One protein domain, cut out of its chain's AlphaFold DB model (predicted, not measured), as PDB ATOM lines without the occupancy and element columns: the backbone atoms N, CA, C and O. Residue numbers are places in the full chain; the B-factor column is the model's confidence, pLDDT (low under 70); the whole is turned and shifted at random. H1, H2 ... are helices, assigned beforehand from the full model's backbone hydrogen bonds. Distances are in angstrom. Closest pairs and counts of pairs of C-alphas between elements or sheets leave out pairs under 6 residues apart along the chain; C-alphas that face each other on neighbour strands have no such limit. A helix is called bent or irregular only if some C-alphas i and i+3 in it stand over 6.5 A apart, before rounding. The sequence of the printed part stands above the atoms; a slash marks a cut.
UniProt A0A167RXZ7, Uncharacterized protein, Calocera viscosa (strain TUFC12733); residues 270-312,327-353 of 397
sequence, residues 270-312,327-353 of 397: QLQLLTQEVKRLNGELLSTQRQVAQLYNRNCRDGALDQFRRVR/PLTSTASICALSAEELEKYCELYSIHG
ATOM      1  N   GLN A 270     252.372 260.117 186.376       94.75
ATOM      2  CA  GLN A 270     252.230 261.523 185.978       94.75
ATOM      3  C   GLN A 270     252.815 262.493 187.010       94.75
ATOM      4  O   GLN A 270     253.495 263.452 186.639       94.75
ATOM      5  N   LEU A 271     252.584 262.260 188.304       95.69
ATOM      6  CA  LEU A 271     253.146 263.091 189.372       95.69
ATOM      7  C   LEU A 271     254.673 262.987 189.435       95.69
ATOM      8  O   LEU A 271     255.345 263.993 189.684       95.69
ATOM      9  N   GLN A 272     255.236 261.806 189.183       96.75
ATOM     10  CA  GLN A 272     256.684 261.619 189.106       96.75
ATOM     11  C   GLN A 272     257.285 262.379 187.920       96.75
ATOM     12  O   GLN A 272     258.272 263.096 188.107       96.75
ATOM     13  N   LEU A 273     256.662 262.301 186.739       96.62
ATOM     14  CA  LEU A 273     257.068 263.069 185.557       96.62
ATOM     15  C   LEU A 273     257.003 264.580 185.815       96.62
ATOM     16  O   LEU A 273     257.972 265.293 185.561       96.62
ATOM     17  N   LEU A 274     255.909 265.067 186.410       96.00
ATOM     18  CA  LEU A 274     255.764 266.478 186.769       96.00
ATOM     19  C   LEU A 274     256.842 266.920 187.771       96.00
ATOM     20  O   LEU A 274     257.417 268.000 187.652       96.00
ATOM     21  N   THR A 275     257.151 266.073 188.753       96.62
ATOM     22  CA  THR A 275     258.183 266.353 189.760       96.62
ATOM     23  C   THR A 275     259.575 266.431 189.135       96.62
ATOM     24  O   THR A 275     260.369 267.297 189.516       96.62
ATOM     25  N   GLN A 276     259.891 265.556 188.177       97.06
ATOM     26  CA  GLN A 276     261.148 265.631 187.430       97.06
ATOM     27  C   GLN A 276     261.233 266.917 186.607       97.06
ATOM     28  O   GLN A 276     262.261 267.594 186.647       97.06
ATOM     29  N   GLU A 277     260.143 267.307 185.949       96.94
ATOM     30  CA  GLU A 277     260.106 268.526 185.144       96.94
ATOM     31  C   GLU A 277     260.270 269.791 185.999       96.94
ATOM     32  O   GLU A 277     261.052 270.679 185.662       96.94
ATOM     33  N   VAL A 278     259.637 269.847 187.176       96.44
ATOM     34  CA  VAL A 278     259.839 270.947 188.135       96.44
ATOM     35  C   VAL A 278     261.297 271.023 188.594       96.44
ATOM     36  O   VAL A 278     261.858 272.116 188.679       96.44
ATOM     37  N   LYS A 279     261.945 269.880 188.863       96.25
ATOM     38  CA  LYS A 279     263.374 269.849 189.221       96.25
ATOM     39  C   LYS A 279     264.252 270.354 188.076       96.25
ATOM     40  O   LYS A 279     265.167 271.139 188.329       96.25
ATOM     41  N   ARG A 280     263.954 269.949 186.837       97.81
ATOM     42  CA  ARG A 280     264.656 270.389 185.624       97.81
ATOM     43  C   ARG A 280     264.553 271.906 185.447       97.81
ATOM     44  O   ARG A 280     265.580 272.580 185.390       97.81
ATOM     45  N   LEU A 281     263.334 272.448 185.473       96.25
ATOM     46  CA  LEU A 281     263.069 273.887 185.350       96.25
ATOM     47  C   LEU A 281     263.726 274.703 186.470       96.25
ATOM     48  O   LEU A 281     264.254 275.787 186.227       96.25
ATOM     49  N   ASN A 282     263.744 274.185 187.701       93.31
ATOM     50  CA  ASN A 282     264.413 274.861 188.811       93.31
ATOM     51  C   ASN A 282     265.942 274.900 188.621       93.31
ATOM     52  O   ASN A 282     266.586 275.905 188.925       93.31
ATOM     53  N   GLY A 283     266.529 273.838 188.058       95.62
ATOM     54  CA  GLY A 283     267.936 273.820 187.656       95.62
ATOM     55  C   GLY A 283     268.257 274.872 186.587       95.62
ATOM     56  O   GLY A 283     269.234 275.613 186.720       95.62
ATOM     57  N   GLU A 284     267.407 274.995 185.566       95.44
ATOM     58  CA  GLU A 284     267.549 276.012 184.515       95.44
ATOM     59  C   GLU A 284     267.415 277.438 185.057       95.44
ATOM     60  O   GLU A 284     268.207 278.314 184.696       95.44
ATOM     61  N   LEU A 285     266.473 277.672 185.974       94.12
ATOM     62  CA  LEU A 285     266.292 278.969 186.622       94.12
ATOM     63  C   LEU A 285     267.546 279.384 187.405       94.12
ATOM     64  O   LEU A 285     268.027 280.506 187.246       94.12
ATOM     65  N   LEU A 286     268.105 278.477 188.212       91.06
ATOM     66  CA  LEU A 286     269.325 278.737 188.982       91.06
ATOM     67  C   LEU A 286     270.540 278.976 188.075       91.06
ATOM     68  O   LEU A 286     271.359 279.856 188.353       91.06
ATOM     69  N   SER A 287     270.649 278.229 186.973       92.06
ATOM     70  CA  SER A 287     271.689 278.433 185.959       92.06
ATOM     71  C   SER A 287     271.580 279.820 185.316       92.06
ATOM     72  O   SER A 287     272.550 280.579 185.285       92.06
ATOM     73  N   THR A 288     270.371 280.201 184.899       89.31
ATOM     74  CA  THR A 288     270.092 281.507 184.287       89.31
ATOM     75  C   THR A 288     270.382 282.645 185.263       89.31
ATOM     76  O   THR A 288     271.043 283.619 184.908       89.31
ATOM     77  N   GLN A 289     269.972 282.507 186.526       83.44
ATOM     78  CA  GLN A 289     270.264 283.488 187.570       83.44
ATOM     79  C   GLN A 289     271.776 283.691 187.753       83.44
ATOM     80  O   GLN A 289     272.236 284.826 187.898       83.44
ATOM     81  N   ARG A 290     272.565 282.609 187.697       85.12
ATOM     82  CA  ARG A 290     274.029 282.678 187.775       85.12
ATOM     83  C   ARG A 290     274.630 283.394 186.564       85.12
ATOM     84  O   ARG A 290     275.497 284.244 186.749       85.12
ATOM     85  N   GLN A 291     274.157 283.099 185.353       88.12
ATOM     86  CA  GLN A 291     274.617 283.771 184.132       88.12
ATOM     87  C   GLN A 291     274.309 285.274 184.156       88.12
ATOM     88  O   GLN A 291     275.179 286.085 183.848       88.12
ATOM     89  N   VAL A 292     273.109 285.665 184.595       82.31
ATOM     90  CA  VAL A 292     272.732 287.081 184.737       82.31
ATOM     91  C   VAL A 292     273.622 287.787 185.759       82.31
ATOM     92  O   VAL A 292     274.095 288.890 185.493       82.31
ATOM     93  N   ALA A 293     273.908 287.155 186.901       68.94
ATOM     94  CA  ALA A 293     274.819 287.716 187.897       68.94
ATOM     95  C   ALA A 293     276.248 287.886 187.348       68.94
ATOM     96  O   ALA A 293     276.886 288.910 187.589       68.94
ATOM     97  N   GLN A 294     276.741 286.919 186.569       77.19
ATOM     98  CA  GLN A 294     278.047 287.010 185.910       77.19
ATOM     99  C   GLN A 294     278.093 288.142 184.877       77.19
ATOM    100  O   GLN A 294     279.044 288.922 184.880       77.19
ATOM    101  N   LEU A 295     277.063 288.273 184.035       78.94
ATOM    102  CA  LEU A 295     276.953 289.364 183.063       78.94
ATOM    103  C   LEU A 295     276.871 290.726 183.749       78.94
ATOM    104  O   LEU A 295     277.543 291.661 183.326       78.94
ATOM    105  N   TYR A 296     276.099 290.836 184.831       69.31
ATOM    106  CA  TYR A 296     276.020 292.057 185.624       69.31
ATOM    107  C   TYR A 296     277.389 292.439 186.193       69.31
ATOM    108  O   TYR A 296     277.845 293.560 185.984       69.31
ATOM    109  N   ASN A 297     278.087 291.499 186.837       67.38
ATOM    110  CA  ASN A 297     279.416 291.745 187.394       67.38
ATOM    111  C   ASN A 297     280.428 292.134 186.312       67.38
ATOM    112  O   ASN A 297     281.223 293.048 186.520       67.38
ATOM    113  N   ARG A 298     280.375 291.484 185.144       70.19
ATOM    114  CA  ARG A 298     281.225 291.814 183.998       70.19
ATOM    115  C   ARG A 298     280.944 293.221 183.475       70.19
ATOM    116  O   ARG A 298     281.869 294.010 183.368       70.19
ATOM    117  N   ASN A 299     279.679 293.572 183.257       64.94
ATOM    118  CA  ASN A 299     279.293 294.899 182.773       64.94
ATOM    119  C   ASN A 299     279.600 296.006 183.789       64.94
ATOM    120  O   ASN A 299     279.994 297.103 183.404       64.94
ATOM    121  N   CYS A 300     279.445 295.737 185.089       61.41
ATOM    122  CA  CYS A 300     279.854 296.669 186.137       61.41
ATOM    123  C   CYS A 300     281.371 296.858 186.159       61.41
ATOM    124  O   CYS A 300     281.827 297.988 186.321       61.41
ATOM    125  N   ARG A 301     282.141 295.780 185.968       63.53
ATOM    126  CA  ARG A 301     283.599 295.847 185.872       63.53
ATOM    127  C   ARG A 301     284.038 296.636 184.644       63.53
ATOM    128  O   ARG A 301     284.814 297.570 184.785       63.53
ATOM    129  N   ASP A 302     283.492 296.320 183.476       63.44
ATOM    130  CA  ASP A 302     283.836 296.985 182.219       63.44
ATOM    131  C   ASP A 302     283.426 298.467 182.244       63.44
ATOM    132  O   ASP A 302     284.221 299.332 181.890       63.44
ATOM    133  N   GLY A 303     282.239 298.794 182.769       57.84
ATOM    134  CA  GLY A 303     281.784 300.180 182.909       57.84
ATOM    135  C   GLY A 303     282.586 301.000 183.927       57.84
ATOM    136  O   GLY A 303     282.845 302.179 183.691       57.84
ATOM    137  N   ALA A 304     283.002 300.394 185.044       55.94
ATOM    138  CA  ALA A 304     283.864 301.051 186.027       55.94
ATOM    139  C   ALA A 304     285.289 301.254 185.485       55.94
ATOM    140  O   ALA A 304     285.857 302.337 185.639       55.94
ATOM    141  N   LEU A 305     285.840 300.251 184.793       56.03
ATOM    142  CA  LEU A 305     287.146 300.346 184.143       56.03
ATOM    143  C   LEU A 305     287.146 301.374 183.011       56.03
ATOM    144  O   LEU A 305     288.111 302.117 182.880       56.03
ATOM    145  N   ASP A 306     286.076 301.478 182.222       57.84
ATOM    146  CA  ASP A 306     285.972 302.491 181.167       57.84
ATOM    147  C   ASP A 306     285.903 303.915 181.728       57.84
ATOM    148  O   ASP A 306     286.485 304.829 181.144       57.84
ATOM    149  N   GLN A 307     285.247 304.121 182.875       55.56
ATOM    150  CA  GLN A 307     285.296 305.410 183.573       55.56
ATOM    151  C   GLN A 307     286.720 305.730 184.046       55.56
ATOM    152  O   GLN A 307     287.188 306.844 183.830       55.56
ATOM    153  N   PHE A 308     287.441 304.751 184.598       51.75
ATOM    154  CA  PHE A 308     288.835 304.928 185.018       51.75
ATOM    155  C   PHE A 308     289.802 305.169 183.855       51.75
ATOM    156  O   PHE A 308     290.644 306.061 183.920       51.75
ATOM    157  N   ARG A 309     289.685 304.411 182.760       55.97
ATOM    158  CA  ARG A 309     290.555 304.562 181.584       55.97
ATOM    159  C   ARG A 309     290.351 305.894 180.879       55.97
ATOM    160  O   ARG A 309     291.327 306.450 180.390       55.97
ATOM    161  N   ARG A 310     289.122 306.425 180.850       54.88
ATOM    162  CA  ARG A 310     288.865 307.773 180.316       54.88
ATOM    163  C   ARG A 310     289.587 308.846 181.123       54.88
ATOM    164  O   ARG A 310     290.173 309.729 180.515       54.88
ATOM    165  N   VAL A 311     289.619 308.722 182.450       52.66
ATOM    166  CA  VAL A 311     290.421 309.614 183.307       52.66
ATOM    167  C   VAL A 311     291.921 309.383 183.092       52.66
ATOM    168  O   VAL A 311     292.716 310.304 183.194       52.66
ATOM    169  N   ARG A 312     292.340 308.165 182.727       45.31
ATOM    170  CA  ARG A 312     293.747 307.878 182.421       45.31
ATOM    171  C   ARG A 312     294.231 308.474 181.087       45.31
ATOM    172  O   ARG A 312     295.433 308.659 180.941       45.31
ATOM    173  N   PRO A 327     284.089 309.956 192.280       56.25
ATOM    174  CA  PRO A 327     284.051 309.293 193.566       56.25
ATOM    175  C   PRO A 327     283.601 307.847 193.358       56.25
ATOM    176  O   PRO A 327     282.561 307.592 192.742       56.25
ATOM    177  N   LEU A 328     284.370 306.900 193.902       60.72
ATOM    178  CA  LEU A 328     284.052 305.469 193.924       60.72
ATOM    179  C   LEU A 328     282.799 305.203 194.776       60.72
ATOM    180  O   LEU A 328     282.863 304.663 195.871       60.72
ATOM    181  N   THR A 329     281.628 305.662 194.353       53.12
ATOM    182  CA  THR A 329     280.397 305.708 195.164       53.12
ATOM    183  C   THR A 329     279.756 304.343 195.393       53.12
ATOM    184  O   THR A 329     278.902 304.226 196.269       53.12
ATOM    185  N   SER A 330     280.172 303.308 194.659       52.22
ATOM    186  CA  SER A 330     279.621 301.960 194.784       52.22
ATOM    187  C   SER A 330     280.696 300.923 195.109       52.22
ATOM    188  O   SER A 330     281.815 300.986 194.602       52.22
ATOM    189  N   THR A 331     280.334 299.926 195.917       54.56
ATOM    190  CA  THR A 331     281.180 298.756 196.204       54.56
ATOM    191  C   THR A 331     281.559 298.000 194.932       54.56
ATOM    192  O   THR A 331     282.678 297.516 194.831       54.56
ATOM    193  N   ALA A 332     280.678 297.967 193.928       50.78
ATOM    194  CA  ALA A 332     280.968 297.369 192.626       50.78
ATOM    195  C   ALA A 332     282.099 298.099 191.879       50.78
ATOM    196  O   ALA A 332     282.913 297.449 191.235       50.78
ATOM    197  N   SER A 333     282.179 299.428 192.000       54.16
ATOM    198  CA  SER A 333     283.258 300.231 191.412       54.16
ATOM    199  C   SER A 333     284.600 299.967 192.095       54.16
ATOM    200  O   SER A 333     285.615 299.923 191.420       54.16
ATOM    201  N   ILE A 334     284.603 299.752 193.415       61.22
ATOM    202  CA  ILE A 334     285.814 299.417 194.183       61.22
ATOM    203  C   ILE A 334     286.293 298.007 193.823       61.22
ATOM    204  O   ILE A 334     287.466 297.811 193.538       61.22
ATOM    205  N   CYS A 335     285.377 297.036 193.763       55.38
ATOM    206  CA  CYS A 335     285.701 295.654 193.401       55.38
ATOM    207  C   CYS A 335     286.079 295.470 191.919       55.38
ATOM    208  O   CYS A 335     286.541 294.395 191.540       55.38
ATOM    209  N   ALA A 336     285.832 296.468 191.068       59.31
ATOM    210  CA  ALA A 336     286.206 296.431 189.658       59.31
ATOM    211  C   ALA A 336     287.680 296.790 189.413       59.31
ATOM    212  O   ALA A 336     288.214 296.404 188.371       59.31
ATOM    213  N   LEU A 337     288.305 297.506 190.353       59.28
ATOM    214  CA  LEU A 337     289.698 297.933 190.279       59.28
ATOM    215  C   LEU A 337     290.640 296.815 190.715       59.28
ATOM    216  O   LEU A 337     290.325 296.032 191.615       59.28
ATOM    217  N   SER A 338     291.814 296.750 190.090       68.00
ATOM    218  CA  SER A 338     292.917 295.946 190.615       68.00
ATOM    219  C   SER A 338     293.467 296.551 191.915       68.00
ATOM    220  O   SER A 338     293.216 297.714 192.231       68.00
ATOM    221  N   ALA A 339     294.240 295.765 192.671       60.28
ATOM    222  CA  ALA A 339     294.908 296.256 193.878       60.28
ATOM    223  C   ALA A 339     295.817 297.465 193.577       60.28
ATOM    224  O   ALA A 339     295.738 298.465 194.281       60.28
ATOM    225  N   GLU A 340     296.581 297.411 192.482       61.59
ATOM    226  CA  GLU A 340     297.458 298.498 192.016       61.59
ATOM    227  C   GLU A 340     296.669 299.750 191.587       61.59
ATOM    228  O   GLU A 340     297.074 300.883 191.842       61.59
ATOM    229  N   GLU A 341     295.516 299.573 190.931       63.84
ATOM    230  CA  GLU A 341     294.651 300.685 190.518       63.84
ATOM    231  C   GLU A 341     293.984 301.362 191.718       63.84
ATOM    232  O   GLU A 341     293.821 302.585 191.733       63.84
ATOM    233  N   LEU A 342     293.613 300.573 192.728       64.25
ATOM    234  CA  LEU A 342     293.044 301.069 193.972       64.25
ATOM    235  C   LEU A 342     294.097 301.805 194.812       64.25
ATOM    236  O   LEU A 342     293.800 302.873 195.338       64.25
ATOM    237  N   GLU A 343     295.320 301.276 194.891       59.16
ATOM    238  CA  GLU A 343     296.462 301.917 195.549       59.16
ATOM    239  C   GLU A 343     296.770 303.276 194.911       59.16
ATOM    240  O   GLU A 343     296.749 304.299 195.594       59.16
ATOM    241  N   LYS A 344     296.885 303.323 193.579       61.97
ATOM    242  CA  LYS A 344     297.111 304.570 192.842       61.97
ATOM    243  C   LYS A 344     295.968 305.579 193.000       61.97
ATOM    244  O   LYS A 344     296.209 306.782 193.094       61.97
ATOM    245  N   TYR A 345     294.715 305.116 193.031       63.88
ATOM    246  CA  TYR A 345     293.568 305.985 193.316       63.88
ATOM    247  C   TYR A 345     293.656 306.572 194.729       63.88
ATOM    248  O   TYR A 345     293.408 307.762 194.914       63.88
ATOM    249  N   CYS A 346     294.023 305.759 195.721       63.91
ATOM    250  CA  CYS A 346     294.190 306.195 197.102       63.91
ATOM    251  C   CYS A 346     295.344 307.190 197.264       63.91
ATOM    252  O   CYS A 346     295.163 308.172 197.977       63.91
ATOM    253  N   GLU A 347     296.481 306.990 196.596       60.78
ATOM    254  CA  GLU A 347     297.602 307.942 196.598       60.78
ATOM    255  C   GLU A 347     297.165 309.310 196.062       60.78
ATOM    256  O   GLU A 347     297.312 310.322 196.746       60.78
ATOM    257  N   LEU A 348     296.518 309.339 194.894       57.88
ATOM    258  CA  LEU A 348     296.034 310.576 194.271       57.88
ATOM    259  C   LEU A 348     294.975 311.288 195.126       57.88
ATOM    260  O   LEU A 348     295.008 312.508 195.278       57.88
ATOM    261  N   TYR A 349     294.055 310.536 195.735       58.25
ATOM    262  CA  TYR A 349     293.026 311.108 196.607       58.25
ATOM    263  C   TYR A 349     293.585 311.556 197.971       58.25
ATOM    264  O   TYR A 349     293.031 312.457 198.602       58.25
ATOM    265  N   SER A 350     294.680 310.944 198.435       53.09
ATOM    266  CA  SER A 350     295.352 311.290 199.698       53.09
ATOM    267  C   SER A 350     296.224 312.535 199.569       53.09
ATOM    268  O   SER A 350     296.224 313.346 200.491       53.09
ATOM    269  N   ILE A 351     296.862 312.753 198.412       47.22
ATOM    270  CA  ILE A 351     297.631 313.977 198.112       47.22
ATOM    271  C   ILE A 351     296.745 315.236 198.218       47.22
ATOM    272  O   ILE A 351     297.201 316.286 198.662       47.22
ATOM    273  N   HIS A 352     295.446 315.132 197.917       45.66
ATOM    274  CA  HIS A 352     294.484 316.229 198.108       45.66
ATOM    275  C   HIS A 352     293.867 316.302 199.520       45.66
ATOM    276  O   HIS A 352     293.107 317.225 199.818       45.66
ATOM    277  N   GLY A 353     294.160 315.336 200.394       43.69
ATOM    278  CA  GLY A 353     293.493 315.139 201.680       43.69
ATOM    279  C   GLY A 353     294.274 315.571 202.924       43.69
ATOM    280  O   GLY A 353     293.715 315.470 204.016       43.69
TER     281      GLY A 353
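Overview. This is residues 270 to 312 and 327 to 353 of the 397 residues of an uncharacterized protein of Calocera viscosa (strain TUFC12733) (UniProt A0A167RXZ7). What shape do these atoms make? One long helix, H1, is an arm that makes nearly the whole length, and a small head is formed where the short helix H2 packs across its residues 297 to 305, with H3 farther out in the head, apart from H1. Residues 270 to 296 of H1 stick out free of the rest. How much is printed, and of what kind? The printed part has 70 residues with three named helices, in the order H1, H2, H3, and no named strand; the class is all helix. How spread out is it? The whole is extended, with a radius of gyration of the C-alphas of 20.5 A, and spans 70 by 20 by 18 A.

Arrangement. What touches the longest helix? H1, residues 270 to 312, touches H2, residues 331 to 336, with its residues 297 to 305 alone, and their lines stand about perpendicular, at 76 degrees. The closest C-alphas of the two are those of Arg 301 and Ala 336, 4.6 A apart. Where does the last helix stand? H3, residues 339 to 351, is close to H2 but not clearly touching it: the closest C-alphas, those of Ile 334 and Leu 342, are 7.4 A apart. H2 and H3 run opposite ways at a steep tilt of 61 degrees. H1 and H3 are apart. How do the helix backbones look? In H1, H2 and H3 every O i to N i+4 pair is within hydrogen-bond range.

Along the chain. Where does H1 run? Its 43 residues go from C-alpha 270 at (252.230, 261.523, 185.978) to C-alpha 312 at (293.747, 307.878, 182.421), 62.3 A from first to last C-alpha, and it is not bent. Where are the two shorter helices? H2, Thr 331 to Ala 336, measures 8.6 A from first to last C-alpha. H3, Ala 339 to Ile 351, measures 18.4 A and ends with C-alpha 351 at (297.631, 313.977, 198.112).

Size, cuts and confidence. How large is it? The two C-alphas farthest apart are those of Gln 270 and Ile 351, at 70.4 A; without the stretch that stands free, the remaining 43 residues span 31 by 20 by 18 A. Is the printed part whole? Residues 313 to 326 are not printed, and C-alphas 312 and 327 are 14.8 A apart across the cut, which lies in the link from H1 to H2. The link from H2 to H3 is tight, with 2 residues between them. Where is the model's confidence low? The mean pLDDT of the printed part is 70.4, and 44 residues are under 70: residue 293, residues 296 to 297, residues 299 to 312 and residues 327 to 353.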